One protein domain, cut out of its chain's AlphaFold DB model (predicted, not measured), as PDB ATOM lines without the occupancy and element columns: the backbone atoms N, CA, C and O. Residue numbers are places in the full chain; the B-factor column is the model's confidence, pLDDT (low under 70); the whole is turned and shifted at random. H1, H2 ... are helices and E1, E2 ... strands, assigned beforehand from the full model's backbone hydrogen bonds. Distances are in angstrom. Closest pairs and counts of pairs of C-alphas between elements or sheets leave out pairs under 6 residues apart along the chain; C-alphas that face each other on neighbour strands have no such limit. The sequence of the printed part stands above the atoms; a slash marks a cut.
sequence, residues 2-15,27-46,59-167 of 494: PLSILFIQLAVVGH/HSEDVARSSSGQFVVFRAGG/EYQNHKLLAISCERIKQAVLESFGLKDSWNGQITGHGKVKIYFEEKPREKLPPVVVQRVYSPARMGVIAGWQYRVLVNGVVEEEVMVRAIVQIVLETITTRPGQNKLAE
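What this domain is: This is residues 2 to 15, 27 to 46 and 59 to 167 of the 494 residues of an uncharacterized protein of Verrucomicrobiales bacterium (UniProt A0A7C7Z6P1). A twisted sheet of five strands has two long helices, H1 and H3, over one of its faces and no named helix over the other; H1 covers the E1 and E2 side, H3 runs over E5, and the two stand at 57 degrees to each other. The small helix H2 lies off the sheet, and the unnamed residues 2 to 15 lie out beyond the E4 edge. The printed part has 143 residues, with three named helices and five named strands in the order E1 E2 H1 H2 E3 E4 E5 H3; the sheet order is E1 E2 E3 E5 E4, mixed. The class is mixed helices and strands, though under half of the residues, 70, are in named elements. The whole is compact, with a radius of gyration of the C-alphas of 14.9 A, and rounded, spanning 37 by 34 by 32 A.

Where its parts are: Find C-alpha 31 at (49.226, 72.106, 98.111), where E1, residues 31 to 33, begins. Next in the sheet come E2, residues 39 to 43, and E3, residues 97 to 102, then E5, residues 128 to 136 and 25.9 A long, and E4, residues 112 to 119 and 21.9 A long. H1 takes residues 63 to 80 over 25.7 A, starting at (45.119, 74.000, 92.214). H2 is residues 89 to 92. H3, residues 141 to 157, is 24.1 A long and ends at (65.534, 89.545, 84.443).

How they stand to each other: Start at the sheet, twisted, its C-alphas up to 4.5 A off the best plane. The hairpin E1 and E2 is antiparallel, with N 32 and O 41 at 2.9 A. E2 and E3 are parallel, with N 42 and O 99 at 2.8 A. E3 and E5 are parallel, with N 100 and O 133 at 2.7 A. The hairpin E4 and E5 is antiparallel, with N 115 and O 132 at 2.8 A. On one face, in two layers, sheet and helices, lie H1 and H3. H1, at a height over the sheet of 10.2 A, lies over E2 and only just over E1, on which 3 of its C-alphas fall; on the local plane it runs along E2 at 18 degrees. H3, at a height over the sheet of 9.7 A, lies over E5 and runs along it at 3 degrees on the local plane. Residues 70 to 77 of H1 touch residues 145 to 152 of H3, the same way at a steep tilt of 57 degrees; the closest C-alphas, of Lys 74 and Val 152, are 6.4 A apart. H2 is only just not on the sheet, with 4 pairs of C-alphas within 10 A, and is apart from H1 and H3. In H1 and H3 every O i to N i+4 pair is within hydrogen-bond range; H2 is too short for one.

The domain as a whole: The C-alphas farthest apart, of Pro 2 and Gly 124, are 42.8 A apart. Residues 16 to 26 are not printed, with 27.2 A across the cut, and neither are residues 47 to 58, with 18.0 A across. Of the links that are printed whole, no link is long. The mean pLDDT of the printed part is 73.3; 42 residues are under 70, among them residues 2 to 15.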
ATOM      1  N   PRO A   2      42.208 107.942  88.396       28.66
ATOM      2  CA  PRO A   2      42.582 106.560  88.745       28.66
ATOM      3  C   PRO A   2      43.827 106.034  87.983       28.66
ATOM      4  O   PRO A   2      44.016 106.323  86.812       28.66
ATOM      5  N   LEU A   3      44.684 105.241  88.635       24.53
ATOM      6  CA  LEU A   3      45.866 104.600  88.012       24.53
ATOM      7  C   LEU A   3      45.997 103.124  88.438       24.53
ATOM      8  O   LEU A   3      47.067 102.529  88.381       24.53
ATOM      9  N   SER A   4      44.900 102.522  88.908       23.89
ATOM     10  CA  SER A   4      44.976 101.347  89.789       23.89
ATOM     11  C   SER A   4      44.202 100.115  89.316       23.89
ATOM     12  O   SER A   4      44.110  99.163  90.087       23.89
ATOM     13  N   ILE A   5      43.608 100.117  88.115       28.67
ATOM     14  CA  ILE A   5      42.631  99.073  87.737       28.67
ATOM     15  C   ILE A   5      43.114  98.117  86.628       28.67
ATOM     16  O   ILE A   5      42.605  97.003  86.567       28.67
ATOM     17  N   LEU A   6      44.146  98.435  85.834       31.47
ATOM     18  CA  LEU A   6      44.617  97.504  84.784       31.47
ATOM     19  C   LEU A   6      46.069  97.028  84.868       31.47
ATOM     20  O   LEU A   6      46.408  96.035  84.227       31.47
ATOM     21  N   PHE A   7      46.885  97.609  85.745       33.84
ATOM     22  CA  PHE A   7      48.050  96.903  86.264       33.84
ATOM     23  C   PHE A   7      47.650  96.253  87.574       33.84
ATOM     24  O   PHE A   7      47.115  96.914  88.463       33.84
ATOM     25  N   ILE A   8      47.903  94.951  87.682       38.19
ATOM     26  CA  ILE A   8      47.847  94.214  88.940       38.19
ATOM     27  C   ILE A   8      48.392  95.116  90.054       38.19
ATOM     28  O   ILE A   8      49.551  95.520  89.959       38.19
ATOM     29  N   GLN A   9      47.571  95.458  91.057       31.67
ATOM     30  CA  GLN A   9      47.939  96.410  92.112       31.67
ATOM     31  C   GLN A   9      49.357  96.127  92.635       31.67
ATOM     32  O   GLN A   9      49.618  95.110  93.283       31.67
ATOM     33  N   LEU A  10      50.278  97.033  92.303       33.03
ATOM     34  CA  LEU A  10      51.689  96.982  92.659       33.03
ATOM     35  C   LEU A  10      51.851  97.511  94.084       33.03
ATOM     36  O   LEU A  10      51.868  98.716  94.313       33.03
ATOM     37  N   ALA A  11      51.980  96.606  95.050       29.86
ATOM     38  CA  ALA A  11      52.456  96.945  96.387       29.86
ATOM     39  C   ALA A  11      53.900  96.448  96.542       29.86
ATOM     40  O   ALA A  11      54.139  95.244  96.656       29.86
ATOM     41  N   VAL A  12      54.862  97.375  96.531       32.84
ATOM     42  CA  VAL A  12      56.243  97.130  96.968       32.84
ATOM     43  C   VAL A  12      56.313  97.511  98.442       32.84
ATOM     44  O   VAL A  12      56.233  98.687  98.785       32.84
ATOM     45  N   VAL A  13      56.422  96.526  99.334       34.06
ATOM     46  CA  VAL A  13      56.579  96.800 100.770       34.06
ATOM     47  C   VAL A  13      58.062  97.042 101.056       34.06
ATOM     48  O   VAL A  13      58.838  96.103 101.229       34.06
ATOM     49  N   GLY A  14      58.455  98.317 101.067       26.89
ATOM     50  CA  GLY A  14      59.726  98.775 101.630       26.89
ATOM     51  C   GLY A  14      59.712  98.683 103.159       26.89
ATOM     52  O   GLY A  14      58.660  98.793 103.787       26.89
ATOM     53  N   HIS A  15      60.876  98.441 103.763       33.81
ATOM     54  CA  HIS A  15      61.024  98.347 105.218       33.81
ATOM     55  C   HIS A  15      60.530  99.639 105.888       33.81
ATOM     56  O   HIS A  15      61.147 100.684 105.709       33.81
ATOM     57  N   HIS A  27      44.394  78.582 105.730       40.47
ATOM     58  CA  HIS A  27      43.506  77.592 106.321       40.47
ATOM     59  C   HIS A  27      43.483  76.388 105.365       40.47
ATOM     60  O   HIS A  27      43.036  76.535 104.236       40.47
ATOM     61  N   SER A  28      43.997  75.247 105.847       44.38
ATOM     62  CA  SER A  28      44.104  73.896 105.245       44.38
ATOM     63  C   SER A  28      45.236  73.576 104.235       44.38
ATOM     64  O   SER A  28      45.680  74.397 103.440       44.38
ATOM     65  N   GLU A  29      45.731  72.332 104.339       52.41
ATOM     66  CA  GLU A  29      47.002  71.788 103.823       52.41
ATOM     67  C   GLU A  29      46.887  71.048 102.467       52.41
ATOM     68  O   GLU A  29      47.494  69.994 102.290       52.41
ATOM     69  N   ASP A  30      46.129  71.558 101.490       68.56
ATOM     70  CA  ASP A  30      46.153  70.990 100.125       68.56
ATOM     71  C   ASP A  30      47.000  71.877  99.200       68.56
ATOM     72  O   ASP A  30      46.652  73.028  98.902       68.56
ATOM     73  N   VAL A  31      48.174  71.362  98.817       78.88
ATOM     74  CA  VAL A  31      49.226  72.106  98.111       78.88
ATOM     75  C   VAL A  31      49.655  71.357  96.855       78.88
ATOM     76  O   VAL A  31      50.122  70.222  96.922       78.88
ATOM     77  N   ALA A  32      49.619  72.042  95.712       80.38
ATOM     78  CA  ALA A  32      50.240  71.575  94.478       80.38
ATOM     79  C   ALA A  32      51.560  72.301  94.242       80.38
ATOM     80  O   ALA A  32      51.706  73.490  94.532       80.38
ATOM     81  N   ARG A  33      52.530  71.586  93.678       81.12
ATOM     82  CA  ARG A  33      53.815  72.148  93.264       81.12
ATOM     83  C   ARG A  33      54.013  71.886  91.784       81.12
ATOM     84  O   ARG A  33      53.684  70.801  91.307       81.12
ATOM     85  N   SER A  34      54.536  72.876  91.072       81.75
ATOM     86  CA  SER A  34      54.940  72.688  89.684       81.75
ATOM     87  C   SER A  34      56.157  71.766  89.589       81.75
ATOM     88  O   SER A  34      56.847  71.537  90.586       81.75
ATOM     89  N   SER A  35      56.434  71.240  88.394       79.25
ATOM     90  CA  SER A  35      57.544  70.297  88.191       79.25
ATOM     91  C   SER A  35      58.909  70.918  88.494       79.25
ATOM     92  O   SER A  35      59.758  70.259  89.087       79.25
ATOM     93  N   SER A  36      59.091  72.203  88.173       78.81
ATOM     94  CA  SER A  36      60.298  72.934  88.553       78.81
ATOM     95  C   SER A  36      60.369  73.203  90.054       78.81
ATOM     96  O   SER A  36      61.456  73.392  90.574       78.81
ATOM     97  N   GLY A  37      59.240  73.213  90.770       81.19
ATOM     98  CA  GLY A  37      59.148  73.632  92.170       81.19
ATOM     99  C   GLY A  37      59.057  75.151  92.362       81.19
ATOM    100  O   GLY A  37      58.940  75.609  93.503       81.19
ATOM    101  N   GLN A  38      59.075  75.923  91.267       84.88
ATOM    102  CA  GLN A  38      58.979  77.382  91.280       84.88
ATOM    103  C   GLN A  38      57.605  77.876  91.723       84.88
ATOM    104  O   GLN A  38      57.523  78.837  92.493       84.88
ATOM    105  N   PHE A  39      56.539  77.206  91.280       88.00
ATOM    106  CA  PHE A  39      55.166  77.572  91.604       88.00
ATOM    107  C   PHE A  39      54.600  76.629  92.664       88.00
ATOM    108  O   PHE A  39      54.643  75.404  92.526       88.00
ATOM    109  N   VAL A  40      54.051  77.211  93.726       86.25
ATOM    110  CA  VAL A  40      53.373  76.503  94.812       86.25
ATOM    111  C   VAL A  40      51.962  77.057  94.920       86.25
ATOM    112  O   VAL A  40      51.795  78.233  95.237       86.25
ATOM    113  N   VAL A  41      50.960  76.226  94.649       84.25
ATOM    114  CA  VAL A  41      49.550  76.624  94.636       84.25
ATOM    115  C   VAL A  41      48.861  76.072  95.874       84.25
ATOM    116  O   VAL A  41      48.877  74.864  96.112       84.25
ATOM    117  N   PHE A  42      48.265  76.967  96.650       81.25
ATOM    118  CA  PHE A  42      47.506  76.674  97.855       81.25
ATOM    119  C   PHE A  42      46.016  76.724  97.536       81.25
ATOM    120  O   PHE A  42      45.527  77.700  96.959       81.25
ATOM    121  N   ARG A  43      45.291  75.688  97.953       68.94
ATOM    122  CA  ARG A  43      43.832  75.722  97.984       68.94
ATOM    123  C   ARG A  43      43.369  76.443  99.254       68.94
ATOM    124  O   ARG A  43      43.869  76.136 100.330       68.94
ATOM    125  N   ALA A  44      42.415  77.371  99.156       59.56
ATOM    126  CA  ALA A  44      41.754  77.885 100.355       59.56
ATOM    127  C   ALA A  44      40.857  76.803 100.970       59.56
ATOM    128  O   ALA A  44      39.991  76.240 100.302       59.56
ATOM    129  N   GLY A  45      41.056  76.518 102.252       48.97
ATOM    130  CA  GLY A  45      40.244  75.592 103.024       48.97
ATOM    131  C   GLY A  45      38.852  76.128 103.313       48.97
ATOM    132  O   GLY A  45      38.616  76.737 104.354       48.97
ATOM    133  N   GLY A  46      37.910  75.845 102.420       41.44
ATOM    134  CA  GLY A  46      36.490  75.768 102.736       41.44
ATOM    135  C   GLY A  46      36.079  74.301 102.862       41.44
ATOM    136  O   GLY A  46      36.382  73.494 101.984       41.44
ATOM    137  N   GLU A  59      37.575  75.018  85.422       48.69
ATOM    138  CA  GLU A  59      38.932  74.844  84.886       48.69
ATOM    139  C   GLU A  59      40.037  75.457  85.769       48.69
ATOM    140  O   GLU A  59      41.159  74.955  85.781       48.69
ATOM    141  N   TYR A  60      39.711  76.455  86.604       48.59
ATOM    142  CA  TYR A  60      40.660  77.103  87.532       48.59
ATOM    143  C   TYR A  60      40.454  76.748  89.010       48.59
ATOM    144  O   TYR A  60      41.237  77.168  89.858       48.59
ATOM    145  N   GLN A  61      39.447  75.931  89.340       54.12
ATOM    146  CA  GLN A  61      39.205  75.481  90.721       54.12
ATOM    147  C   GLN A  61      40.151  74.347  91.151       54.12
ATOM    148  O   GLN A  61      40.182  73.950  92.318       54.12
ATOM    149  N   ASN A  62      40.952  73.818  90.221       67.81
ATOM    150  CA  ASN A  62      41.917  72.769  90.501       67.81
ATOM    151  C   ASN A  62      43.332  73.349  90.629       67.81
ATOM    152  O   ASN A  62      44.034  73.570  89.641       67.81
ATOM    153  N   HIS A  63      43.775  73.530  91.873       71.31
ATOM    154  CA  HIS A  63      45.119  74.000  92.214       71.31
ATOM    155  C   HIS A  63      46.251  73.176  91.549       71.31
ATOM    156  O   HIS A  63      47.320  73.724  91.271       71.31
ATOM    157  N   LYS A  64      46.018  71.894  91.210       75.69
ATOM    158  CA  LYS A  64      46.966  71.052  90.452       75.69
ATOM    159  C   LYS A  64      47.034  71.432  88.972       75.69
ATOM    160  O   LYS A  64      48.135  71.536  88.437       75.69
ATOM    161  N   LEU A  65      45.891  71.670  88.321       75.19
ATOM    162  CA  LEU A  65      45.866  72.147  86.930       75.19
ATOM    163  C   LEU A  65      46.523  73.522  86.828       75.19
ATOM    164  O   LEU A  65      47.319  73.736  85.924       75.19
ATOM    165  N   LEU A  66      46.296  74.402  87.807       78.69
ATOM    166  CA  LEU A  66      46.937  75.714  87.846       78.69
ATOM    167  C   LEU A  66      48.466  75.619  87.950       78.69
ATOM    168  O   LEU A  66      49.174  76.350  87.259       78.69
ATOM    169  N   ALA A  67      48.985  74.696  88.767       81.50
ATOM    170  CA  ALA A  67      50.424  74.443  88.856       81.50
ATOM    171  C   ALA A  67      51.006  73.945  87.519       81.50
ATOM    172  O   ALA A  67      52.107  74.351  87.140       81.50
ATOM    173  N   ILE A  68      50.258  73.109  86.787       79.44
ATOM    174  CA  ILE A  68      50.626  72.652  85.437       79.44
ATOM    175  C   ILE A  68      50.601  73.823  84.448       79.44
ATOM    176  O   ILE A  68      51.560  73.989  83.696       79.44
ATOM    177  N   SER A  69      49.557  74.658  84.467       81.75
ATOM    178  CA  SER A  69      49.454  75.843  83.607       81.75
ATOM    179  C   SER A  69      50.626  76.792  83.819       81.75
ATOM    180  O   SER A  69      51.238  77.237  82.854       81.75
ATOM    181  N   CYS A  70      50.998  77.058  85.075       85.56
ATOM    182  CA  CYS A  70      52.134  77.925  85.388       85.56
ATOM    183  C   CYS A  70      53.441  77.385  84.795       85.56
ATOM    184  O   CYS A  70      54.224  78.144  84.226       85.56
ATOM    185  N   GLU A  71      53.658  76.069  84.873       84.75
ATOM    186  CA  GLU A  71      54.834  75.435  84.277       84.75
ATOM    187  C   GLU A  71      54.814  75.521  82.745       84.75
ATOM    188  O   GLU A  71      55.827  75.867  82.141       84.75
ATOM    189  N   ARG A  72      53.656  75.288  82.112       84.06
ATOM    190  CA  ARG A  72      53.495  75.419  80.655       84.06
ATOM    191  C   ARG A  72      53.750  76.842  80.178       84.06
ATOM    192  O   ARG A  72      54.433  77.024  79.175       84.06
ATOM    193  N   ILE A  73      53.229  77.840  80.891       86.81
ATOM    194  CA  ILE A  73      53.460  79.255  80.582       86.81
ATOM    195  C   ILE A  73      54.945  79.581  80.743       86.81
ATOM    196  O   ILE A  73      55.525  80.189  79.849       86.81
ATOM    197  N   LYS A  74      55.597  79.132  81.824       90.19
ATOM    198  CA  LYS A  74      57.038  79.349  82.008       90.19
ATOM    199  C   LYS A  74      57.852  78.761  80.857       90.19
ATOM    200  O   LYS A  74      58.674  79.464  80.278       90.19
ATOM    201  N   GLN A  75      57.613  77.498  80.508       87.00
ATOM    202  CA  GLN A  75      58.302  76.836  79.398       87.00
ATOM    203  C   GLN A  75      58.076  77.584  78.085       87.00
ATOM    204  O   GLN A  75      59.033  77.890  77.385       87.00
ATOM    205  N   ALA A  76      56.835  77.987  77.815       84.88
ATOM    206  CA  ALA A  76      56.474  78.767  76.640       84.88
ATOM    207  C   ALA A  76      57.228  80.103  76.539       84.88
ATOM    208  O   ALA A  76      57.697  80.480  75.462       84.88
ATOM    209  N   VAL A  77      57.354  80.817  77.660       90.75
ATOM    210  CA  VAL A  77      58.122  82.065  77.751       90.75
ATOM    211  C   VAL A  77      59.600  81.796  77.465       90.75
ATOM    212  O   VAL A  77      60.183  82.457  76.611       90.75
ATOM    213  N   LEU A  78      60.201  80.802  78.124       88.62
ATOM    214  CA  LEU A  78      61.616  80.464  77.945       88.62
ATOM    215  C   LEU A  78      61.928  80.036  76.502       88.62
ATOM    216  O   LEU A  78      62.889  80.526  75.908       88.62
ATOM    217  N   GLU A  79      61.080  79.195  75.910       87.25
ATOM    218  CA  GLU A  79      61.163  78.764  74.510       87.25
ATOM    219  C   GLU A  79      61.081  79.947  73.541       87.25
ATOM    220  O   GLU A  79      61.848  80.016  72.579       87.25
ATOM    221  N   SER A  80      60.204  80.919  73.817       85.44
ATOM    222  CA  SER A  80      60.039  82.114  72.978       85.44
ATOM    223  C   SER A  80      61.323  82.945  72.871       85.44
ATOM    224  O   SER A  80      61.525  83.617  71.860       85.44
ATOM    225  N   PHE A  81      62.217  82.846  73.857       88.44
ATOM    226  CA  PHE A  81      63.504  83.545  73.895       88.44
ATOM    227  C   PHE A  81      64.724  82.625  73.711       88.44
ATOM    228  O   PHE A  81      65.860  83.093  73.769       88.44
ATOM    229  N   GLY A  82      64.532  81.317  73.500       85.44
ATOM    230  CA  GLY A  82      65.641  80.354  73.433       85.44
ATOM    231  C   GLY A  82      66.448  80.268  74.737       85.44
ATOM    232  O   GLY A  82      67.662  80.035  74.723       85.44
ATOM    233  N   LEU A  83      65.788  80.510  75.870       86.75
ATOM    234  CA  LEU A  83      66.367  80.423  77.204       86.75
ATOM    235  C   LEU A  83      66.209  79.004  77.751       86.75
ATOM    236  O   LEU A  83      65.220  78.321  77.495       86.75
ATOM    237  N   LYS A  84      67.190  78.563  78.539       86.56
ATOM    238  CA  LYS A  84      67.069  77.337  79.336       86.56
ATOM    239  C   LYS A  84      66.478  77.684  80.694       86.56
ATOM    240  O   LYS A  84      66.754  78.757  81.233       86.56
ATOM    241  N   ASP A  85      65.717  76.757  81.262       84.62
ATOM    242  CA  ASP A  85      65.279  76.883  82.646       84.62
ATOM    243  C   ASP A  85      66.495  76.778  83.572       84.62
ATOM    244  O   ASP A  85      67.155  75.743  83.646       84.62
ATOM    245  N   SER A  86      66.822  77.888  84.224       79.31
ATOM    246  CA  SER A  86      67.935  78.008  85.168       79.31
ATOM    247  C   SER A  86      67.445  78.218  86.600       79.31
ATOM    248  O   SER A  86      68.246  78.506  87.492       79.31
ATOM    249  N   TRP A  87      66.135  78.072  86.843       79.75
ATOM    250  CA  TRP A  87      65.573  78.269  88.170       79.75
ATOM    251  C   TRP A  87      66.134  77.235  89.156       79.75
ATOM    252  O   TRP A  87      65.933  76.031  89.013       79.75
ATOM    253  N   ASN A  88      66.832  77.721  90.184       66.50
ATOM    254  CA  ASN A  88      67.525  76.911  91.191       66.50
ATOM    255  C   ASN A  88      67.017  77.191  92.617       66.50
ATOM    256  O   ASN A  88      67.780  77.166  93.588       66.50
ATOM    257  N   GLY A  89      65.722  77.485  92.765       60.53
ATOM    258  CA  GLY A  89      65.159  78.070  93.989       60.53
ATOM    259  C   GLY A  89      65.174  77.189  95.245       60.53
ATOM    260  O   GLY A  89      64.666  77.619  96.280       60.53
ATOM    261  N   GLN A  90      65.783  76.000  95.195       55.88
ATOM    262  CA  GLN A  90      66.187  75.247  96.386       55.88
ATOM    263  C   GLN A  90      67.298  75.950  97.188       55.88
ATOM    264  O   GLN A  90      67.348  75.765  98.398       55.88
ATOM    265  N   ILE A  91      68.144  76.766  96.546       55.28
ATOM    266  CA  ILE A  91      69.318  77.404  97.177       55.28
ATOM    267  C   ILE A  91      69.092  78.905  97.419       55.28
ATOM    268  O   ILE A  91      69.548  79.466  98.409       55.28
ATOM    269  N   THR A  92      68.367  79.585  96.528       61.59
ATOM    270  CA  THR A  92      68.288  81.057  96.528       61.59
ATOM    271  C   THR A  92      66.989  81.615  97.098       61.59
ATOM    272  O   THR A  92      66.935  82.792  97.413       61.59
ATOM    273  N   GLY A  93      65.900  80.841  97.170       65.69
ATOM    274  CA  GLY A  93      64.567  81.369  97.505       65.69
ATOM    275  C   GLY A  93      64.017  82.428  96.525       65.69
ATOM    276  O   GLY A  93      62.858  82.823  96.663       65.69
ATOM    277  N   HIS A  94      64.819  82.850  95.546       82.12
ATOM    278  CA  HIS A  94      64.533  83.829  94.510       82.12
ATOM    279  C   HIS A  94      63.620  83.226  93.436       82.12
ATOM    280  O   HIS A  94      63.718  82.045  93.089       82.12
ATOM    281  N   GLY A  95      62.696  84.029  92.916       81.31
ATOM    282  CA  GLY A  95      61.786  83.605  91.856       81.31
ATOM    283  C   GLY A  95      60.682  82.653  92.315       81.31
ATOM    284  O   GLY A  95      59.914  82.177  91.484       81.31
ATOM    285  N   LYS A  96      60.593  82.342  93.618       87.00
ATOM    286  CA  LYS A  96      59.564  81.448  94.160       87.00
ATOM    287  C   LYS A  96      58.202  82.136  94.142       87.00
ATOM    288  O   LYS A  96      58.052  83.232  94.685       87.00
ATOM    289  N   VAL A  97      57.205  81.459  93.581       87.75
ATOM    290  CA  VAL A  97      55.845  81.973  93.403       87.75
ATOM    291  C   VAL A  97      54.880  81.166  94.263       87.75
ATOM    292  O   VAL A  97      54.757  79.951  94.112       87.75
ATOM    293  N   LYS A  98      54.186  81.836  95.181       87.38
ATOM    294  CA  LYS A  98      53.108  81.261  95.991       87.38
ATOM    295  C   LYS A  98      51.775  81.770  95.468       87.38
ATOM    296  O   LYS A  98      51.565  82.975  95.445       87.38
ATOM    297  N   ILE A  99      50.888  80.878  95.063       85.56
ATOM    298  CA  ILE A  99      49.582  81.225  94.502       85.56
ATOM    299  C   ILE A  99      48.506  80.806  95.497       85.56
ATOM    300  O   ILE A  99      48.469  79.650  95.906       85.56
ATOM    301  N   TYR A 100      47.653  81.739  95.890       83.00
ATOM    302  CA  TYR A 100      46.553  81.554  96.823       83.00
ATOM    303  C   TYR A 100      45.246  81.738  96.063       83.00
ATOM    304  O   TYR A 100      45.035  82.781  95.447       83.00
ATOM    305  N   PHE A 101      44.388  80.724  96.092       74.56
ATOM    306  CA  PHE A 101      43.080  80.778  95.446       74.56
ATOM    307  C   PHE A 101      41.988  81.051  96.476       74.56
ATOM    308  O   PHE A 101      41.820  80.251  97.394       74.56
ATOM    309  N   GLU A 102      41.233  82.138  96.323       68.25
ATOM    310  CA  GLU A 102      40.048  82.413  97.137       68.25
ATOM    311  C   GLU A 102      38.782  81.915  96.435       68.25
ATOM    312  O   GLU A 102      38.357  82.465  95.422       68.25
ATOM    313  N   GLU A 103      38.154  80.873  96.999       61.16
ATOM    314  CA  GLU A 103      36.909  80.295  96.463       61.16
ATOM    315  C   GLU A 103      35.730  81.284  96.532       61.16
ATOM    316  O   GLU A 103      34.832  81.241  95.692       61.16
ATOM    317  N   LYS A 104      35.733  82.189  97.522       65.75
ATOM    318  CA  LYS A 104      34.743  83.264  97.649       65.75
ATOM    319  C   LYS A 104      35.380  84.584  97.224       65.75
ATOM    320  O   LYS A 104      36.218  85.085  97.975       65.75
ATOM    321  N   PRO A 105      34.993  85.149  96.067       66.62
ATOM    322  CA  PRO A 105      35.566  86.398  95.608       66.62
ATOM    323  C   PRO A 105      35.231  87.531  96.578       66.62
ATOM    324  O   PRO A 105      34.093  87.676  97.031       66.62
ATOM    325  N   ARG A 106      36.226  88.355  96.886       70.69
ATOM    326  CA  ARG A 106      36.062  89.605  97.626       70.69
ATOM    327  C   ARG A 106      35.712  90.712  96.639       70.69
ATOM    328  O   ARG A 106      36.513  91.019  95.760       70.69
ATOM    329  N   GLU A 107      34.555  91.345  96.824       69.25
ATOM    330  CA  GLU A 107      33.995  92.343  95.891       69.25
ATOM    331  C   GLU A 107      34.928  93.524  95.579       69.25
ATOM    332  O   GLU A 107      34.859  94.099  94.500       69.25
ATOM    333  N   LYS A 108      35.812  93.899  96.512       75.75
ATOM    334  CA  LYS A 108      36.696  95.070  96.373       75.75
ATOM    335  C   LYS A 108      38.073  94.764  95.778       75.75
ATOM    336  O   LYS A 108      38.887  95.679  95.675       75.75
ATOM    337  N   LEU A 109      38.374  93.507  95.455       66.81
ATOM    338  CA  LEU A 109      39.682  93.117  94.927       66.81
ATOM    339  C   LEU A 109      39.607  92.807  93.429       66.81
ATOM    340  O   LEU A 109      38.631  92.204  92.981       66.81
ATOM    341  N   PRO A 110      40.646  93.162  92.652       72.56
ATOM    342  CA  PRO A 110      40.715  92.761  91.255       72.56
ATOM    343  C   PRO A 110      40.828  91.228  91.137       72.56
ATOM    344  O   PRO A 110      41.194  90.561  92.111       72.56
ATOM    345  N   PRO A 111      40.558  90.651  89.949       74.00
ATOM    346  CA  PRO A 111      40.574  89.199  89.741       74.00
ATOM    347  C   PRO A 111      41.911  88.537  90.103       74.00
ATOM    348  O   PRO A 111      41.937  87.410  90.596       74.00
ATOM    349  N   VAL A 112      43.031  89.236  89.890       79.69
ATOM    350  CA  VAL A 112      44.370  88.779  90.277       79.69
ATOM    351  C   VAL A 112      45.144  89.911  90.947       79.69
ATOM    352  O   VAL A 112      45.234  91.015  90.412       79.69
ATOM    353  N   VAL A 113      45.756  89.617  92.096       79.88
ATOM    354  CA  VAL A 113      46.691  90.512  92.798       79.88
ATOM    355  C   VAL A 113      48.054  89.830  92.895       79.88
ATOM    356  O   VAL A 113      48.146  88.695  93.347       79.88
ATOM    357  N   VAL A 114      49.131  90.516  92.515       85.06
ATOM    358  CA  VAL A 114      50.513  90.016  92.593       85.06
ATOM    359  C   VAL A 114      51.298  90.907  93.541       85.06
ATOM    360  O   VAL A 114      51.595  92.063  93.244       85.06
ATOM    361  N   GLN A 115      51.677  90.342  94.678       85.25
ATOM    362  CA  GLN A 115      52.568  90.970  95.639       85.25
ATOM    363  C   GLN A 115      54.001  90.517  95.395       85.25
ATOM    364  O   GLN A 115      54.277  89.322  95.257       85.25
ATOM    365  N   ARG A 116      54.919  91.479  95.400       87.38
ATOM    366  CA  ARG A 116      56.360  91.251  95.294       87.38
ATOM    367  C   ARG A 116      56.974  91.471  96.663       87.38
ATOM    368  O   ARG A 116      56.831  92.540  97.249       87.38
ATOM    369  N   VAL A 117      57.631  90.448  97.189       86.12
ATOM    370  CA  VAL A 117      58.218  90.458  98.527       86.12
ATOM    371  C   VAL A 117      59.708  90.205  98.389       86.12
ATOM    372  O   VAL A 117      60.118  89.102  98.032       86.12
ATOM    373  N   TYR A 118      60.523  91.215  98.682       84.62
ATOM    374  CA  TYR A 118      61.964  91.025  98.772       84.62
ATOM    375  C   TYR A 118      62.301  90.328 100.092       84.62
ATOM    376  O   TYR A 118      62.039  90.855 101.175       84.62
ATOM    377  N   SER A 119      62.850  89.118 100.006       81.31
ATOM    378  CA  SER A 119      63.334  88.382 101.168       81.31
ATOM    379  C   SER A 119      64.830  88.654 101.344       81.31
ATOM    380  O   SER A 119      65.601  88.314 100.443       81.31
ATOM    381  N   PRO A 120      65.272  89.217 102.483       78.44
ATOM    382  CA  PRO A 120      66.694  89.377 102.759       78.44
ATOM    383  C   PRO A 120      67.368  88.010 102.921       78.44
ATOM    384  O   PRO A 120      66.708  87.003 103.203       78.44
ATOM    385  N   ALA A 121      68.691  87.985 102.752       76.38
ATOM    386  CA  ALA A 121      69.484  86.779 102.943       76.38
ATOM    387  C   ALA A 121      69.329  86.281 104.388       76.38
ATOM    388  O   ALA A 121      69.388  87.056 105.343       76.38
ATOM    389  N   ARG A 122      69.117  84.977 104.547       70.94
ATOM    390  CA  ARG A 122      69.067  84.280 105.843       70.94
ATOM    391  C   ARG A 122      69.906  83.017 105.721       70.94
ATOM    392  O   ARG A 122      70.023  82.512 104.615       70.94
ATOM    393  N   MET A 123      70.494  82.532 106.818       57.00
ATOM    394  CA  MET A 123      71.479  81.432 106.826       57.00
ATOM    395  C   MET A 123      71.230  80.363 105.742       57.00
ATOM    396  O   MET A 123      70.246  79.629 105.805       57.00
ATOM    397  N   GLY A 124      72.123  80.305 104.745       63.84
ATOM    398  CA  GLY A 124      72.077  79.341 103.634       63.84
ATOM    399  C   GLY A 124      71.188  79.709 102.433       63.84
ATOM    400  O   GLY A 124      71.170  78.955 101.467       63.84
ATOM    401  N   VAL A 125      70.479  80.844 102.459       69.50
ATOM    402  CA  VAL A 125      69.572  81.317 101.398       69.50
ATOM    403  C   VAL A 125      69.962  82.727 100.954       69.50
ATOM    404  O   VAL A 125      70.001  83.664 101.755       69.50
ATOM    405  N   ILE A 126      70.237  82.880  99.658       74.00
ATOM    406  CA  ILE A 126      70.582  84.169  99.039       74.00
ATOM    407  C   ILE A 126      69.362  85.108  99.082       74.00
ATOM    408  O   ILE A 126      68.221  84.661  99.018       74.00
ATOM    409  N   ALA A 127      69.577  86.418  99.218       79.75
ATOM    410  CA  ALA A 127      68.473  87.375  99.168       79.75
ATOM    411  C   ALA A 127      67.778  87.347  97.796       79.75
ATOM    412  O   ALA A 127      68.409  87.099  96.768       79.75
ATOM    413  N   GLY A 128      66.487  87.655  97.736       83.62
ATOM    414  CA  GLY A 128      65.806  87.727  96.451       83.62
ATOM    415  C   GLY A 128      64.306  87.939  96.527       83.62
ATOM    416  O   GLY A 128      63.674  87.823  97.576       83.62
ATOM    417  N   TRP A 129      63.740  88.242  95.364       87.19
ATOM    418  CA  TRP A 129      62.311  88.443  95.185       87.19
ATOM    419  C   TRP A 129      61.526  87.137  95.244       87.19
ATOM    420  O   TRP A 129      61.881  86.140  94.615       87.19
ATOM    421  N   GLN A 130      60.429  87.176  95.989       88.12
ATOM    422  CA  GLN A 130      59.380  86.170  96.026       88.12
ATOM    423  C   GLN A 130      58.068  86.804  95.594       88.12
ATOM    424  O   GLN A 130      57.809  87.975  95.870       88.12
ATOM    425  N   TYR A 131      57.208  86.007  94.977       89.19
ATOM    426  CA  TYR A 131      55.937  86.479  94.447       89.19
ATOM    427  C   TYR A 131      54.793  85.784  95.172       89.19
ATOM    428  O   TYR A 131      54.825  84.569  95.382       89.19
ATOM    429  N   ARG A 132      53.778  86.549  95.571       87.56
ATOM    430  CA  ARG A 132      52.512  86.014  96.076       87.56
ATOM    431  C   ARG A 132      51.399  86.442  95.140       87.56
ATOM    432  O   ARG A 132      51.176  87.633  94.969       87.56
ATOM    433  N   VAL A 133      50.717  85.478  94.547       86.88
ATOM    434  CA  VAL A 133      49.591  85.708  93.645       86.88
ATOM    435  C   VAL A 133      48.319  85.354  94.394       86.88
ATOM    436  O   VAL A 133      48.192  84.234  94.873       86.88
ATOM    437  N   LEU A 134      47.395  86.293  94.512       82.94
ATOM    438  CA  LEU A 134      46.039  86.050  94.975       82.94
ATOM    439  C   LEU A 134      45.130  85.977  93.754       82.94
ATOM    440  O   LEU A 134      45.074  86.926  92.975       82.94
ATOM    441  N   VAL A 135      44.430  84.864  93.608       82.44
ATOM    442  CA  VAL A 135      43.409  84.652  92.584       82.44
ATOM    443  C   VAL A 135      42.054  84.811  93.267       82.44
ATOM    444  O   VAL A 135      41.707  84.023  94.148       82.44
ATOM    445  N   ASN A 136      41.333  85.872  92.910       75.88
ATOM    446  CA  ASN A 136      40.092  86.295  93.550       75.88
ATOM    447  C   ASN A 136      38.878  85.747  92.785       75.88
ATOM    448  O   ASN A 136      38.324  86.415  91.913       75.88
ATOM    449  N   GLY A 137      38.467  84.517  93.094       70.25
ATOM    450  CA  GLY A 137      37.375  83.839  92.399       70.25
ATOM    451  C   GLY A 137      37.759  83.316  91.010       70.25
ATOM    452  O   GLY A 137      38.862  82.817  90.794       70.25
ATOM    453  N   VAL A 138      36.811  83.368  90.069       68.62
ATOM    454  CA  VAL A 138      37.005  82.865  88.699       68.62
ATOM    455  C   VAL A 138      37.711  83.926  87.862       68.62
ATOM    456  O   VAL A 138      37.264  85.069  87.799       68.62
ATOM    457  N   VAL A 139      38.802  83.532  87.206       71.12
ATOM    458  CA  VAL A 139      39.659  84.428  86.424       71.12
ATOM    459  C   VAL A 139      39.732  83.945  84.981       71.12
ATOM    460  O   VAL A 139      39.825  82.746  84.723       71.12
ATOM    461  N   GLU A 140      39.698  84.887  84.041       71.81
ATOM    462  CA  GLU A 140      39.895  84.607  82.620       71.81
ATOM    463  C   GLU A 140      41.315  84.105  82.326       71.81
ATOM    464  O   GLU A 140      42.293  84.553  82.929       71.81
ATOM    465  N   GLU A 141      41.445  83.237  81.320       75.50
ATOM    466  CA  GLU A 141      42.739  82.683  80.906       75.50
ATOM    467  C   GLU A 141      43.779  83.766  80.631       75.50
ATOM    468  O   GLU A 141      44.906  83.686  81.117       75.50
ATOM    469  N   GLU A 142      43.404  84.810  79.890       78.38
ATOM    470  CA  GLU A 142      44.330  85.879  79.519       78.38
ATOM    471  C   GLU A 142      44.884  86.611  80.745       78.38
ATOM    472  O   GLU A 142      46.073  86.919  80.787       78.38
ATOM    473  N   VAL A 143      44.043  86.850  81.753       80.50
ATOM    474  CA  VAL A 143      44.440  87.536  82.987       80.50
ATOM    475  C   VAL A 143      45.438  86.683  83.771       80.50
ATOM    476  O   VAL A 143      46.449  87.202  84.249       80.50
ATOM    477  N   MET A 144      45.207  85.367  83.852       83.62
ATOM    478  CA  MET A 144      46.133  84.449  84.518       83.62
ATOM    479  C   MET A 144      47.452  84.311  83.745       83.62
ATOM    480  O   MET A 144      48.529  84.387  84.340       83.62
ATOM    481  N   VAL A 145      47.389  84.151  82.418       86.06
ATOM    482  CA  VAL A 145      48.574  84.060  81.553       86.06
ATOM    483  C   VAL A 145      49.410  85.331  81.665       86.06
ATOM    484  O   VAL A 145      50.611  85.229  81.897       86.06
ATOM    485  N   ARG A 146      48.793  86.516  81.599       88.25
ATOM    486  CA  ARG A 146      49.466  87.812  81.783       88.25
ATOM    487  C   ARG A 146      50.201  87.894  83.116       88.25
ATOM    488  O   ARG A 146      51.384  88.228  83.132       88.25
ATOM    489  N   ALA A 147      49.536  87.544  84.217       88.69
ATOM    490  CA  ALA A 147      50.139  87.594  85.548       88.69
ATOM    491  C   ALA A 147      51.370  86.679  85.660       88.69
ATOM    492  O   ALA A 147      52.407  87.092  86.177       88.69
ATOM    493  N   ILE A 148      51.283  85.449  85.146       91.62
ATOM    494  CA  ILE A 148      52.405  84.505  85.180       91.62
ATOM    495  C   ILE A 148      53.523  84.921  84.223       91.62
ATOM    496  O   ILE A 148      54.684  84.864  84.618       91.62
ATOM    497  N   VAL A 149      53.207  85.379  83.006       94.00
ATOM    498  CA  VAL A 149      54.203  85.902  82.053       94.00
ATOM    499  C   VAL A 149      54.993  87.041  82.688       94.00
ATOM    500  O   VAL A 149      56.220  87.004  82.671       94.00
ATOM    501  N   GLN A 150      54.307  88.002  83.310       92.75
ATOM    502  CA  GLN A 150      54.956  89.108  84.007       92.75
ATOM    503  C   GLN A 150      55.900  88.605  85.108       92.75
ATOM    504  O   GLN A 150      57.066  88.983  85.125       92.75
ATOM    505  N   ILE A 151      55.442  87.704  85.986       92.19
ATOM    506  CA  ILE A 151      56.274  87.154  87.073       92.19
ATOM    507  C   ILE A 151      57.491  86.392  86.530       92.19
ATOM    508  O   ILE A 151      58.588  86.495  87.082       92.19
ATOM    509  N   VAL A 152      57.317  85.612  85.459       92.88
ATOM    510  CA  VAL A 152      58.417  84.869  84.832       92.88
ATOM    511  C   VAL A 152      59.430  85.839  84.231       92.88
ATOM    512  O   VAL A 152      60.619  85.675  84.490       92.88
ATOM    513  N   LEU A 153      58.984  86.872  83.507       93.00
ATOM    514  CA  LEU A 153      59.865  87.914  82.977       93.00
ATOM    515  C   LEU A 153      60.606  88.652  84.106       93.00
ATOM    516  O   LEU A 153      61.818  88.834  84.019       93.00
ATOM    517  N   GLU A 154      59.924  89.013  85.197       90.81
ATOM    518  CA  GLU A 154      60.541  89.660  86.369       90.81
ATOM    519  C   GLU A 154      61.588  88.746  87.025       90.81
ATOM    520  O   GLU A 154      62.625  89.218  87.490       90.81
ATOM    521  N   THR A 155      61.351  87.430  87.023       89.25
ATOM    522  CA  THR A 155      62.263  86.429  87.594       89.25
ATOM    523  C   THR A 155      63.497  86.177  86.731       89.25
ATOM    524  O   THR A 155      64.583  86.019  87.271       89.25
ATOM    525  N   ILE A 156      63.358  86.102  85.403       88.75
ATOM    526  CA  ILE A 156      64.514  85.858  84.519       88.75
ATOM    527  C   ILE A 156      65.391  87.098  84.358       88.75
ATOM    528  O   ILE A 156      66.579  86.973  84.084       88.75
ATOM    529  N   THR A 157      64.801  88.285  84.507       89.31
ATOM    530  CA  THR A 157      65.534  89.545  84.443       89.31
ATOM    531  C   THR A 157      66.190  89.811  85.794       89.31
ATOM    532  O   THR A 157      67.407  89.885  85.885       89.31
ATOM    533  N   THR A 158      65.440  89.885  86.891       86.94
ATOM    534  CA  THR A 158      66.002  90.310  88.183       86.94
ATOM    535  C   THR A 158      67.006  89.300  88.747       86.94
ATOM    536  O   THR A 158      66.682  88.132  88.926       86.94
ATOM    537  N   ARG A 159      68.221  89.738  89.111       81.62
ATOM    538  CA  ARG A 159      69.237  88.824  89.661       81.62
ATOM    539  C   ARG A 159      68.982  88.510  91.143       81.62
ATOM    540  O   ARG A 159      68.533  89.387  91.891       81.62
ATOM    541  N   PRO A 160      69.339  87.304  91.627       80.62
ATOM    542  CA  PRO A 160      69.413  87.036  93.061       80.62
ATOM    543  C   PRO A 160      70.306  88.070  93.760       80.62
ATOM    544  O   PRO A 160      71.341  88.472  93.236       80.62
ATOM    545  N   GLY A 161      69.897  88.527  94.940       77.50
ATOM    546  CA  GLY A 161      70.586  89.565  95.705       77.50
ATOM    547  C   GLY A 161      70.162  90.996  95.370       77.50
ATOM    548  O   GLY A 161      70.211  91.850  96.251       77.50
ATOM    549  N   GLN A 162      69.668  91.276  94.160       81.56
ATOM    550  CA  GLN A 162      69.258  92.632  93.788       81.56
ATOM    551  C   GLN A 162      67.934  93.028  94.452       81.56
ATOM    552  O   GLN A 162      66.894  92.418  94.217       81.56
ATOM    553  N   ASN A 163      67.966  94.101  95.247       80.94
ATOM    554  CA  ASN A 163      66.781  94.703  95.874       80.94
ATOM    555  C   ASN A 163      66.028  95.673  94.938       80.94
ATOM    556  O   ASN A 163      65.139  96.403  95.362       80.94
ATOM    557  N   LYS A 164      66.385  95.705  93.651       83.69
ATOM    558  CA  LYS A 164      65.647  96.434  92.621       83.69
ATOM    559  C   LYS A 164      64.957  95.420  91.721       83.69
ATOM    560  O   LYS A 164      65.607  94.489  91.253       83.69
ATOM    561  N   LEU A 165      63.659  95.599  91.499       84.12
ATOM    562  CA  LEU A 165      62.921  94.819  90.517       84.12
ATOM    563  C   LEU A 165      63.209  95.367  89.116       84.12
ATOM    564  O   LEU A 165      63.267  96.584  88.923       84.12
ATOM    565  N   ALA A 166      63.400  94.472  88.156       85.56
ATOM    566  CA  ALA A 166      63.518  94.833  86.754       85.56
ATOM    567  C   ALA A 166      62.245  95.537  86.251       85.56
ATOM    568  O   ALA A 166      61.132  95.059  86.473       85.56
ATOM    569  N   GLU A 167      62.414  96.659  85.552       87.19
ATOM    570  CA  GLU A 167      61.324  97.306  84.826       87.19
ATOM    571  C   GLU A 167      61.195  96.640  83.455       87.19
ATOM    572  O   GLU A 167      62.166  96.565  82.701       87.19
TER     573      GLU A 167